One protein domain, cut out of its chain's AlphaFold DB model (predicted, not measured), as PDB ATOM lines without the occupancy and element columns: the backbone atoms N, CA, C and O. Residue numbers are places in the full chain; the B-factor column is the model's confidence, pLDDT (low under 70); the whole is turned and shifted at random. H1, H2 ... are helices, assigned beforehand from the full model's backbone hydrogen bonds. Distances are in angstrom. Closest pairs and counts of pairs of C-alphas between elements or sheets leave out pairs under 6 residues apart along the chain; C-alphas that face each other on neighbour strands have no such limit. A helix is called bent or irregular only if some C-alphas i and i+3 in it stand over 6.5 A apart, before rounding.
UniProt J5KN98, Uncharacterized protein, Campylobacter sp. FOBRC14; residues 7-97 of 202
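This is residues 7 to 97 of the 202 residues of an uncharacterized protein of Campylobacter sp. FOBRC14 (UniProt J5KN98). Long bent H1 makes the length, residues 7 to 14 sticking out; H4 packs along its second arm and H2 crosses it. H5 packs across H2; H3 lies beyond H4. The printed part has 91 residues, 59 of them in five named helices, H1 to H5 in order along the chain, with no named strand; its class is all helix, and the whole is compact, with a radius of gyration of the C-alphas of 13.8 A and spans of 46 by 27 by 18 A.

H1, residues 7 to 35, is one helix by hydrogen bonds but bent, C-alphas 18 and 21 standing 7.0 A apart. H2, residues 46 to 51, is irregular, C-alphas 47 and 50 standing 7.9 A apart; 0 of 2 O i to N i+4 and 2 of 3 O i to N i+3 pairs are within hydrogen-bond range. H4, residues 76 to 85, touches arm H1b, residues 21 to 35, at a shallow tilt of 13 degrees; closest C-alphas Pro 31 and Leu 80, 6.5 A. H5, residues 89 to 95, touches H2; closest C-alphas Trp 50 and Phe 91, 4.7 A.

H3 is residues 62 to 68. C-alpha 7 is at (197.040, 195.128, 155.886), C-alpha 95 at (205.358, 194.174, 138.536).

The printed part has no cut.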
ATOM      1  N   LYS A   7     195.970 195.630 156.766       96.19
ATOM      2  CA  LYS A   7     197.040 195.128 155.886       96.19
ATOM      3  C   LYS A   7     196.554 194.898 154.452       96.19
ATOM      4  O   LYS A   7     197.246 195.260 153.504       96.19
ATOM      5  N   GLN A   8     195.372 194.305 154.283       97.25
ATOM      6  CA  GLN A   8     194.770 194.066 152.967       97.25
ATOM      7  C   GLN A   8     194.374 195.376 152.276       97.25
ATOM      8  O   GLN A   8     194.617 195.534 151.082       97.25
ATOM      9  N   ILE A   9     193.830 196.338 153.024       97.19
ATOM     10  CA  ILE A   9     193.498 197.672 152.508       97.19
ATOM     11  C   ILE A   9     194.766 198.399 152.038       97.19
ATOM     12  O   ILE A   9     194.802 198.886 150.911       97.19
ATOM     13  N   CYS A  10     195.840 198.396 152.835       97.88
ATOM     14  CA  CYS A  10     197.121 198.985 152.440       97.88
ATOM     15  C   CYS A  10     197.700 198.334 151.175       97.88
ATOM     16  O   CYS A  10     198.245 199.037 150.327       97.88
ATOM     17  N   GLN A  11     197.565 197.011 151.008       97.56
ATOM     18  CA  GLN A  11     197.985 196.331 149.775       97.56
ATOM     19  C   GLN A  11     197.189 196.807 148.553       97.56
ATOM     20  O   GLN A  11     197.782 197.039 147.505       97.56
ATOM     21  N   VAL A  12     195.873 197.000 148.685       97.81
ATOM     22  CA  VAL A  12     195.037 197.531 147.595       97.81
ATOM     23  C   VAL A  12     195.444 198.957 147.246       97.81
ATOM     24  O   VAL A  12     195.663 199.245 146.075       97.81
ATOM     25  N   ILE A  13     195.609 199.829 148.245       98.12
ATOM     26  CA  ILE A  13     196.048 201.217 148.033       98.12
ATOM     27  C   ILE A  13     197.413 201.243 147.338       98.12
ATOM     28  O   ILE A  13     197.590 201.969 146.364       98.12
ATOM     29  N   LYS A  14     198.361 200.406 147.779       98.00
ATOM     30  CA  LYS A  14     199.669 200.269 147.132       98.00
ATOM     31  C   LYS A  14     199.539 199.857 145.663       98.00
ATOM     32  O   LYS A  14     200.207 200.450 144.820       98.00
ATOM     33  N   ASN A  15     198.706 198.862 145.356       97.69
ATOM     34  CA  ASN A  15     198.490 198.418 143.977       97.69
ATOM     35  C   ASN A  15     197.905 199.554 143.123       97.69
ATOM     36  O   ASN A  15     198.416 199.806 142.038       97.69
ATOM     37  N   ILE A  16     196.917 200.293 143.647       97.69
ATOM     38  CA  ILE A  16     196.330 201.462 142.973       97.69
ATOM     39  C   ILE A  16     197.402 202.515 142.683       97.69
ATOM     40  O   ILE A  16     197.501 202.964 141.552       97.69
ATOM     41  N   ILE A  17     198.234 202.886 143.660       98.19
ATOM     42  CA  ILE A  17     199.287 203.902 143.467       98.19
ATOM     43  C   ILE A  17     200.268 203.497 142.354       98.19
ATOM     44  O   ILE A  17     200.697 204.346 141.577       98.19
ATOM     45  N   ILE A  18     200.612 202.209 142.266       97.69
ATOM     46  CA  ILE A  18     201.547 201.686 141.259       97.69
ATOM     47  C   ILE A  18     200.902 201.617 139.866       97.69
ATOM     48  O   ILE A  18     201.555 201.924 138.872       97.69
ATOM     49  N   GLU A  19     199.637 201.204 139.776       97.75
ATOM     50  CA  GLU A  19     198.953 200.950 138.501       97.75
ATOM     51  C   GLU A  19     198.254 202.184 137.918       97.75
ATOM     52  O   GLU A  19     198.199 202.329 136.697       97.75
ATOM     53  N   LEU A  20     197.742 203.089 138.758       97.44
ATOM     54  CA  LEU A  20     196.925 204.229 138.335       97.44
ATOM     55  C   LEU A  20     197.612 205.133 137.292       97.44
ATOM     56  O   LEU A  20     196.940 205.495 136.325       97.44
ATOM     57  N   PRO A  21     198.917 205.467 137.397       97.88
ATOM     58  CA  PRO A  21     199.592 206.243 136.356       97.88
ATOM     59  C   PRO A  21     199.529 205.562 134.983       97.88
ATOM     60  O   PRO A  21     199.248 206.211 133.979       97.88
ATOM     61  N   PHE A  22     199.720 204.242 134.936       97.56
ATOM     62  CA  PHE A  22     199.648 203.475 133.694       97.56
ATOM     63  C   PHE A  22     198.205 203.319 133.205       97.56
ATOM     64  O   PHE A  22     197.954 203.382 132.007       97.56
ATOM     65  N   GLU A  23     197.234 203.173 134.103       97.00
ATOM     66  CA  GLU A  23     195.811 203.148 133.738       97.00
ATOM     67  C   GLU A  23     195.373 204.452 133.061       97.00
ATOM     68  O   GLU A  23     194.638 204.409 132.075       97.00
ATOM     69  N   ILE A  24     195.873 205.599 133.533       97.69
ATOM     70  CA  ILE A  24     195.632 206.905 132.905       97.69
ATOM     71  C   ILE A  24     196.364 206.997 131.559       97.69
ATOM     72  O   ILE A  24     195.750 207.345 130.550       97.69
ATOM     73  N   LEU A  25     197.651 206.630 131.509       97.94
ATOM     74  CA  LEU A  25     198.438 206.654 130.270       97.94
ATOM     75  C   LEU A  25     197.854 205.753 129.177       97.94
ATOM     76  O   LEU A  25     197.993 206.070 127.998       97.94
ATOM     77  N   ALA A  26     197.167 204.667 129.539       97.75
ATOM     78  CA  ALA A  26     196.558 203.749 128.582       97.75
ATOM     79  C   ALA A  26     195.570 204.454 127.637       97.75
ATOM     80  O   ALA A  26     195.495 204.091 126.466       97.75
ATOM     81  N   PHE A  27     194.860 205.487 128.107       97.81
ATOM     82  CA  PHE A  27     193.921 206.251 127.277       97.81
ATOM     83  C   PHE A  27     194.600 207.055 126.165       97.81
ATOM     84  O   PHE A  27     193.942 207.373 125.179       97.81
ATOM     85  N   LEU A  28     195.893 207.356 126.299       97.75
ATOM     86  CA  LEU A  28     196.684 208.047 125.282       97.75
ATOM     87  C   LEU A  28     197.547 207.068 124.478       97.75
ATOM     88  O   LEU A  28     197.538 207.085 123.249       97.75
ATOM     89  N   VAL A  29     198.275 206.188 125.170       98.12
ATOM     90  CA  VAL A  29     199.263 205.293 124.558       98.12
ATOM     91  C   VAL A  29     198.607 204.234 123.678       98.12
ATOM     92  O   VAL A  29     199.084 203.996 122.572       98.12
ATOM     93  N   VAL A  30     197.511 203.610 124.127       98.25
ATOM     94  CA  VAL A  30     196.874 202.509 123.385       98.25
ATOM     95  C   VAL A  30     196.320 202.963 122.028       98.25
ATOM     96  O   VAL A  30     196.652 202.309 121.039       98.25
ATOM     97  N   PRO A  31     195.533 204.058 121.920       98.25
ATOM     98  CA  PRO A  31     195.095 204.566 120.619       98.25
ATOM     99  C   PRO A  31     196.256 204.800 119.648       98.25
ATOM    100  O   PRO A  31     196.208 204.333 118.515       98.25
ATOM    101  N   ILE A  32     197.322 205.463 120.110       98.19
ATOM    102  CA  ILE A  32     198.487 205.797 119.278       98.19
ATOM    103  C   ILE A  32     199.220 204.527 118.835       98.19
ATOM    104  O   ILE A  32     199.512 204.361 117.654       98.19
ATOM    105  N   ALA A  33     199.481 203.602 119.760       98.06
ATOM    106  CA  ALA A  33     200.189 202.360 119.466       98.06
ATOM    107  C   ALA A  33     199.431 201.473 118.465       98.06
ATOM    108  O   ALA A  33     200.048 200.833 117.612       98.06
ATOM    109  N   LEU A  34     198.095 201.463 118.526       98.12
ATOM    110  CA  LEU A  34     197.259 200.697 117.603       98.12
ATOM    111  C   LEU A  34     197.274 201.235 116.170       98.12
ATOM    112  O   LEU A  34     197.090 200.445 115.248       98.12
ATOM    113  N   LEU A  35     197.529 202.532 115.954       97.38
ATOM    114  CA  LEU A  35     197.687 203.085 114.600       97.38
ATOM    115  C   LEU A  35     198.914 202.512 113.878       97.38
ATOM    116  O   LEU A  35     198.949 202.482 112.652       97.38
ATOM    117  N   SER A  36     199.911 202.041 114.630       95.25
ATOM    118  CA  SER A  36     201.094 201.369 114.084       95.25
ATOM    119  C   SER A  36     200.903 199.862 113.873       95.25
ATOM    120  O   SER A  36     201.823 199.217 113.378       95.25
ATOM    121  N   CYS A  37     199.753 199.294 114.256       96.94
ATOM    122  CA  CYS A  37     199.493 197.859 114.157       96.94
ATOM    123  C   CYS A  37     198.797 197.500 112.836       96.94
ATOM    124  O   CYS A  37     197.782 198.091 112.465       96.94
ATOM    125  N   LYS A  38     199.284 196.455 112.172       96.12
ATOM    126  CA  LYS A  38     198.673 195.819 111.003       96.12
ATOM    127  C   LYS A  38     197.666 194.745 111.417       96.12
ATOM    128  O   LYS A  38     197.545 194.385 112.591       96.12
ATOM    129  N   LYS A  39     196.898 194.218 110.462       93.38
ATOM    130  CA  LYS A  39     195.818 193.248 110.732       93.38
ATOM    131  C   LYS A  39     196.361 191.932 111.304       93.38
ATOM    132  O   LYS A  39     195.728 191.323 112.164       93.38
ATOM    133  N   GLU A  40     197.528 191.518 110.845       95.31
ATOM    134  CA  GLU A  40     198.257 190.315 111.239       95.31
ATOM    135  C   GLU A  40     198.910 190.415 112.623       95.31
ATOM    136  O   GLU A  40     199.237 189.383 113.201       95.31
ATOM    137  N   ASP A  41     199.045 191.619 113.186       97.19
ATOM    138  CA  ASP A  41     199.702 191.783 114.480       97.19
ATOM    139  C   ASP A  41     198.884 191.156 115.616       97.19
ATOM    140  O   ASP A  41     197.657 191.299 115.703       97.19
ATOM    141  N   GLU A  42     199.592 190.481 116.519       97.12
ATOM    142  CA  GLU A  42     199.036 189.896 117.745       97.12
ATOM    143  C   GLU A  42     199.341 190.740 118.987       97.12
ATOM    144  O   GLU A  42     198.667 190.602 120.006       97.12
ATOM    145  N   HIS A  43     200.312 191.652 118.890       97.75
ATOM    146  CA  HIS A  43     200.826 192.427 120.012       97.75
ATOM    147  C   HIS A  43     201.001 193.903 119.673       97.75
ATOM    148  O   HIS A  43     201.200 194.271 118.515       97.75
ATOM    149  N   LEU A  44     200.979 194.746 120.706       97.88
ATOM    150  CA  LEU A  44     201.395 196.139 120.566       97.88
ATOM    151  C   LEU A  44     202.898 196.235 120.225       97.88
ATOM    152  O   LEU A  44     203.683 195.357 120.603       97.88
ATOM    153  N   PRO A  45     203.347 197.335 119.589       97.06
ATOM    154  CA  PRO A  45     204.764 197.624 119.418       97.06
ATOM    155  C   PRO A  45     205.522 197.556 120.747       97.06
ATOM    156  O   PRO A  45     204.993 197.924 121.796       97.06
ATOM    157  N   ARG A  46     206.800 197.155 120.708       96.06
ATOM    158  CA  ARG A  46     207.620 196.920 121.916       96.06
ATOM    159  C   ARG A  46     207.614 198.080 122.915       96.06
ATOM    160  O   ARG A  46     207.615 197.838 124.116       96.06
ATOM    161  N   TRP A  47     207.592 199.322 122.437       96.19
ATOM    162  CA  TRP A  47     207.573 200.512 123.294       96.19
ATOM    163  C   TRP A  47     206.255 200.676 124.080       96.19
ATOM    164  O   TRP A  47     206.247 201.320 125.124       96.19
ATOM    165  N   ALA A  48     205.163 200.061 123.617       97.25
ATOM    166  CA  ALA A  48     203.838 200.077 124.238       97.25
ATOM    167  C   ALA A  48     203.427 198.710 124.820       97.25
ATOM    168  O   ALA A  48     202.292 198.547 125.267       97.25
ATOM    169  N   SER A  49     204.329 197.722 124.856       96.56
ATOM    170  CA  SER A  49     203.980 196.337 125.205       96.56
ATOM    171  C   SER A  49     203.438 196.169 126.629       96.56
ATOM    172  O   SER A  49     202.771 195.189 126.932       96.56
ATOM    173  N   TRP A  50     203.693 197.127 127.523       97.00
ATOM    174  CA  TRP A  50     203.146 197.150 128.883       97.00
ATOM    175  C   TRP A  50     201.622 197.305 128.938       97.00
ATOM    176  O   TRP A  50     201.006 196.889 129.922       97.00
ATOM    177  N   PHE A  51     201.027 197.883 127.895       97.38
ATOM    178  CA  PHE A  51     199.588 198.116 127.781       97.38
ATOM    179  C   PHE A  51     198.841 196.966 127.100       97.38
ATOM    180  O   PHE A  51     197.619 197.029 126.988       97.38
ATOM    181  N   ASP A  52     199.565 195.938 126.658       96.44
ATOM    182  CA  ASP A  52     199.002 194.768 125.997       96.44
ATOM    183  C   ASP A  52     198.319 193.819 127.000       96.44
ATOM    184  O   ASP A  52     198.523 193.907 128.221       96.44
ATOM    185  N   ASP A  53     197.519 192.887 126.484       94.81
ATOM    186  CA  ASP A  53     197.013 191.764 127.266       94.81
ATOM    187  C   ASP A  53     198.045 190.616 127.265       94.81
ATOM    188  O   ASP A  53     198.499 190.193 126.200       94.81
ATOM    189  N   PRO A  54     198.439 190.099 128.442       92.25
ATOM    190  CA  PRO A  54     199.505 189.105 128.555       92.25
ATOM    191  C   PRO A  54     199.081 187.712 128.082       92.25
ATOM    192  O   PRO A  54     199.945 186.907 127.750       92.25
ATOM    193  N   ASP A  55     197.778 187.427 128.086       90.19
ATOM    194  CA  ASP A  55     197.240 186.100 127.795       90.19
ATOM    195  C   ASP A  55     196.774 186.006 126.333       90.19
ATOM    196  O   ASP A  55     196.907 184.963 125.697       90.19
ATOM    197  N   TYR A  56     196.210 187.095 125.798       93.38
ATOM    198  CA  TYR A  56     195.490 187.081 124.519       93.38
ATOM    199  C   TYR A  56     195.935 188.152 123.516       93.38
ATOM    200  O   TYR A  56     195.352 188.248 122.432       93.38
ATOM    201  N   GLY A  57     196.928 188.971 123.873       95.00
ATOM    202  CA  GLY A  57     197.402 190.065 123.032       95.00
ATOM    203  C   GLY A  57     196.304 191.080 122.694       95.00
ATOM    204  O   GLY A  57     195.311 191.242 123.415       95.00
ATOM    205  N   ILE A  58     196.439 191.744 121.549       97.00
ATOM    206  CA  ILE A  58     195.549 192.852 121.166       97.00
ATOM    207  C   ILE A  58     194.201 192.389 120.597       97.00
ATOM    208  O   ILE A  58     193.258 193.177 120.548       97.00
ATOM    209  N   ASN A  59     194.094 191.122 120.179       96.62
ATOM    210  CA  ASN A  59     192.935 190.571 119.460       96.62
ATOM    211  C   ASN A  59     191.897 189.895 120.380       96.62
ATOM    212  O   ASN A  59     190.835 189.475 119.917       96.62
ATOM    213  N   GLY A  60     192.189 189.800 121.677       94.31
ATOM    214  CA  GLY A  60     191.267 189.332 122.705       94.31
ATOM    215  C   GLY A  60     191.053 187.823 122.801       94.31
ATOM    216  O   GLY A  60     191.530 187.028 121.989       94.31
ATOM    217  N   ASP A  61     190.347 187.432 123.861       93.62
ATOM    218  CA  ASP A  61     190.018 186.036 124.157       93.62
ATOM    219  C   ASP A  61     188.883 185.490 123.267       93.62
ATOM    220  O   ASP A  61     188.280 186.201 122.463       93.62
ATOM    221  N   LYS A  62     188.566 184.195 123.402       92.62
ATOM    222  CA  LYS A  62     187.489 183.554 122.623       92.62
ATOM    223  C   LYS A  62     186.131 184.237 122.817       92.62
ATOM    224  O   LYS A  62     185.388 184.377 121.853       92.62
ATOM    225  N   GLY A  63     185.812 184.677 124.035       91.44
ATOM    226  CA  GLY A  63     184.558 185.380 124.317       91.44
ATOM    227  C   GLY A  63     184.506 186.737 123.615       91.44
ATOM    228  O   GLY A  63     183.487 187.100 123.035       91.44
ATOM    229  N   TRP A  64     185.625 187.463 123.577       94.62
ATOM    230  CA  TRP A  64     185.753 188.701 122.815       94.62
ATOM    231  C   TRP A  64     185.457 188.499 121.331       94.62
ATOM    232  O   TRP A  64     184.655 189.236 120.753       94.62
ATOM    233  N   LYS A  65     186.059 187.464 120.743       94.12
ATOM    234  CA  LYS A  65     185.899 187.131 119.327       94.12
ATOM    235  C   LYS A  65     184.482 186.673 119.008       94.12
ATOM    236  O   LYS A  65     183.918 187.123 118.028       94.12
ATOM    237  N   ASN A  66     183.879 185.843 119.853       94.12
ATOM    238  CA  ASN A  66     182.605 185.201 119.524       94.12
ATOM    239  C   ASN A  66     181.378 186.021 119.948       94.12
ATOM    240  O   ASN A  66     180.369 186.013 119.252       94.12
ATOM    241  N   GLU A  67     181.442 186.724 121.082       91.44
ATOM    242  CA  GLU A  67     180.277 187.407 121.667       91.44
ATOM    243  C   GLU A  67     180.275 188.919 121.418       91.44
ATOM    244  O   GLU A  67     179.213 189.541 121.391       91.44
ATOM    245  N   HIS A  68     181.452 189.539 121.287       91.00
ATOM    246  CA  HIS A  68     181.569 190.997 121.213       91.00
ATOM    247  C   HIS A  68     181.900 191.511 119.809       91.00
ATOM    248  O   HIS A  68     181.317 192.510 119.387       91.00
ATOM    249  N   PHE A  69     182.822 190.855 119.100       93.06
ATOM    250  CA  PHE A  69     183.291 191.268 117.773       93.06
ATOM    251  C   PHE A  69     183.485 190.074 116.822       93.06
ATOM    252  O   PHE A  69     184.610 189.856 116.365       93.06
ATOM    253  N   PRO A  70     182.415 189.327 116.485       93.81
ATOM    254  CA  PRO A  70     182.500 188.226 115.524       93.81
ATOM    255  C   PRO A  70     183.067 188.714 114.191       93.81
ATOM    256  O   PRO A  70     182.578 189.695 113.628       93.81
ATOM    257  N   GLU A  71     184.144 188.055 113.746       91.69
ATOM    258  CA  GLU A  71     184.883 188.313 112.493       91.69
ATOM    259  C   GLU A  71     185.490 189.727 112.366       91.69
ATOM    260  O   GLU A  71     185.981 190.130 111.307       91.69
ATOM    261  N   LYS A  72     185.443 190.518 113.444       94.25
ATOM    262  CA  LYS A  72     185.838 191.935 113.477       94.25
ATOM    263  C   LYS A  72     186.815 192.240 114.609       94.25
ATOM    264  O   LYS A  72     187.129 193.409 114.850       94.25
ATOM    265  N   GLU A  73     187.326 191.221 115.289       93.62
ATOM    266  CA  GLU A  73     188.208 191.330 116.450       93.62
ATOM    267  C   GLU A  73     189.529 192.043 116.132       93.62
ATOM    268  O   GLU A  73     190.096 192.710 116.994       93.62
ATOM    269  N   ARG A  74     189.983 191.958 114.875       95.62
ATOM    270  CA  ARG A  74     191.226 192.584 114.392       95.62
ATOM    271  C   ARG A  74     191.055 194.036 113.941       95.62
ATOM    272  O   ARG A  74     192.015 194.655 113.489       95.62
ATOM    273  N   THR A  75     189.848 194.596 114.024       97.00
ATOM    274  CA  THR A  75     189.629 196.015 113.708       97.00
ATOM    275  C   THR A  75     190.244 196.911 114.781       97.00
ATOM    276  O   THR A  75     190.280 196.550 115.958       97.00
ATOM    277  N   TYR A  76     190.669 198.119 114.395       97.62
ATOM    278  CA  TYR A  76     191.182 199.122 115.336       97.62
ATOM    279  C   TYR A  76     190.231 199.327 116.526       97.62
ATOM    280  O   TYR A  76     190.651 199.295 117.679       97.62
ATOM    281  N   TYR A  77     188.929 199.463 116.256       97.12
ATOM    282  CA  TYR A  77     187.922 199.687 117.292       97.12
ATOM    283  C   TYR A  77     187.777 198.500 118.257       97.12
ATOM    284  O   TYR A  77     187.678 198.707 119.469       97.12
ATOM    285  N   ALA A  78     187.799 197.262 117.750       97.25
ATOM    286  CA  ALA A  78     187.748 196.070 118.593       97.25
ATOM    287  C   ALA A  78     188.998 195.955 119.480       97.25
ATOM    288  O   ALA A  78     188.873 195.790 120.692       97.25
ATOM    289  N   ARG A  79     190.196 196.138 118.915       97.88
ATOM    290  CA  ARG A  79     191.461 196.121 119.670       97.88
ATOM    291  C   ARG A  79     191.516 197.219 120.727       97.88
ATOM    292  O   ARG A  79     191.854 196.962 121.880       97.88
ATOM    293  N   LEU A  80     191.097 198.433 120.366       97.81
ATOM    294  CA  LEU A  80     191.037 199.564 121.286       97.81
ATOM    295  C   LEU A  80     190.113 199.262 122.468       97.81
ATOM    296  O   LEU A  80     190.498 199.451 123.619       97.81
ATOM    297  N   ARG A  81     188.906 198.742 122.215       97.12
ATOM    298  CA  ARG A  81     187.968 198.387 123.292       97.12
ATOM    299  C   ARG A  81     188.452 197.221 124.143       97.12
ATOM    300  O   ARG A  81     188.192 197.224 125.346       97.12
ATOM    301  N   TRP A  82     189.138 196.248 123.549       96.94
ATOM    302  CA  TRP A  82     189.734 195.133 124.279       96.94
ATOM    303  C   TRP A  82     190.796 195.619 125.267       96.94
ATOM    304  O   TRP A  82     190.693 195.357 126.469       96.94
ATOM    305  N   LEU A  83     191.765 196.392 124.777       97.00
ATOM    306  CA  LEU A  83     192.883 196.891 125.573       97.00
ATOM    307  C   LEU A  83     192.438 197.945 126.592       97.00
ATOM    308  O   LEU A  83     192.891 197.922 127.729       97.00
ATOM    309  N   LEU A  84     191.470 198.807 126.259       95.62
ATOM    310  CA  LEU A  84     190.890 199.734 127.236       95.62
ATOM    311  C   LEU A  84     190.009 199.039 128.284       95.62
ATOM    312  O   LEU A  84     189.777 199.611 129.346       95.62
ATOM    313  N   ARG A  85     189.520 197.818 128.038       91.38
ATOM    314  CA  ARG A  85     188.849 196.983 129.052       91.38
ATOM    315  C   ARG A  85     189.853 196.229 129.928       91.38
ATOM    316  O   ARG A  85     189.576 196.010 131.105       91.38
ATOM    317  N   ASN A  86     190.983 195.820 129.357       91.50
ATOM    318  CA  ASN A  86     192.055 195.072 130.013       91.50
ATOM    319  C   ASN A  86     193.344 195.899 130.071       91.50
ATOM    320  O   ASN A  86     194.406 195.427 129.671       91.50
ATOM    321  N   ARG A  87     193.240 197.134 130.567       93.44
ATOM    322  CA  ARG A  87     194.367 198.069 130.577       93.44
ATOM    323  C   ARG A  87     195.537 197.473 131.347       93.44
ATOM    324  O   ARG A  87     195.337 196.716 132.298       93.44
ATOM    325  N   ILE A  88     196.742 197.825 130.897       95.69
ATOM    326  CA  ILE A  88     198.015 197.588 131.591       95.69
ATOM    327  C   ILE A  88     198.274 196.116 131.950       95.69
ATOM    328  O   ILE A  88     198.951 195.823 132.936       95.69
ATOM    329  N   GLY A  89     197.718 195.173 131.182       93.56
ATOM    330  CA  GLY A  89     197.727 193.752 131.521       93.56
ATOM    331  C   GLY A  89     199.138 193.200 131.738       93.56
ATOM    332  O   GLY A  89     199.418 192.624 132.792       93.56
ATOM    333  N   VAL A  90     200.035 193.433 130.775       95.94
ATOM    334  CA  VAL A  90     201.449 193.033 130.864       95.94
ATOM    335  C   VAL A  90     202.164 193.739 132.018       95.94
ATOM    336  O   VAL A  90     202.908 193.092 132.756       95.94
ATOM    337  N   PHE A  91     201.935 195.041 132.221       97.50
ATOM    338  CA  PHE A  91     202.522 195.783 133.344       97.50
ATOM    339  C   PHE A  91     202.118 195.184 134.700       97.50
ATOM    340  O   PHE A  91     202.977 194.866 135.525       97.50
ATOM    341  N   SER A  92     200.817 194.968 134.905       96.06
ATOM    342  CA  SER A  92     200.257 194.405 136.134       96.06
ATOM    343  C   SER A  92     200.844 193.022 136.430       96.06
ATOM    344  O   SER A  92     201.330 192.769 137.534       96.06
ATOM    345  N   VAL A  93     200.907 192.147 135.419       95.25
ATOM    346  CA  VAL A  93     201.540 190.822 135.528       95.25
ATOM    347  C   VAL A  93     203.026 190.924 135.873       95.25
ATOM    348  O   VAL A  93     203.496 190.192 136.744       95.25
ATOM    349  N   LYS A  94     203.767 191.835 135.237       95.56
ATOM    350  CA  LYS A  94     205.219 191.955 135.410       95.56
ATOM    351  C   LYS A  94     205.617 192.461 136.798       95.56
ATOM    352  O   LYS A  94     206.570 191.942 137.373       95.56
ATOM    353  N   PHE A  95     204.928 193.475 137.318       95.62
ATOM    354  CA  PHE A  95     205.358 194.174 138.536       95.62
ATOM    355  C   PHE A  95     204.588 193.774 139.792       95.62
ATOM    356  O   PHE A  95     205.144 193.821 140.892       95.62
ATOM    357  N   LEU A  96     203.324 193.375 139.649       96.69
ATOM    358  CA  LEU A  96     202.460 193.026 140.777       96.69
ATOM    359  C   LEU A  96     201.945 191.589 140.717       96.69
ATOM    360  O   LEU A  96     201.418 191.112 141.721       96.69
ATOM    361  N   GLY A  97     202.110 190.891 139.594       96.25
ATOM    362  CA  GLY A  97     201.574 189.555 139.376       96.25
ATOM    363  C   GLY A  97     202.043 188.519 140.398       96.25
ATOM    364  O   GLY A  97     203.173 188.531 140.888       96.25
TER     365      GLY A  97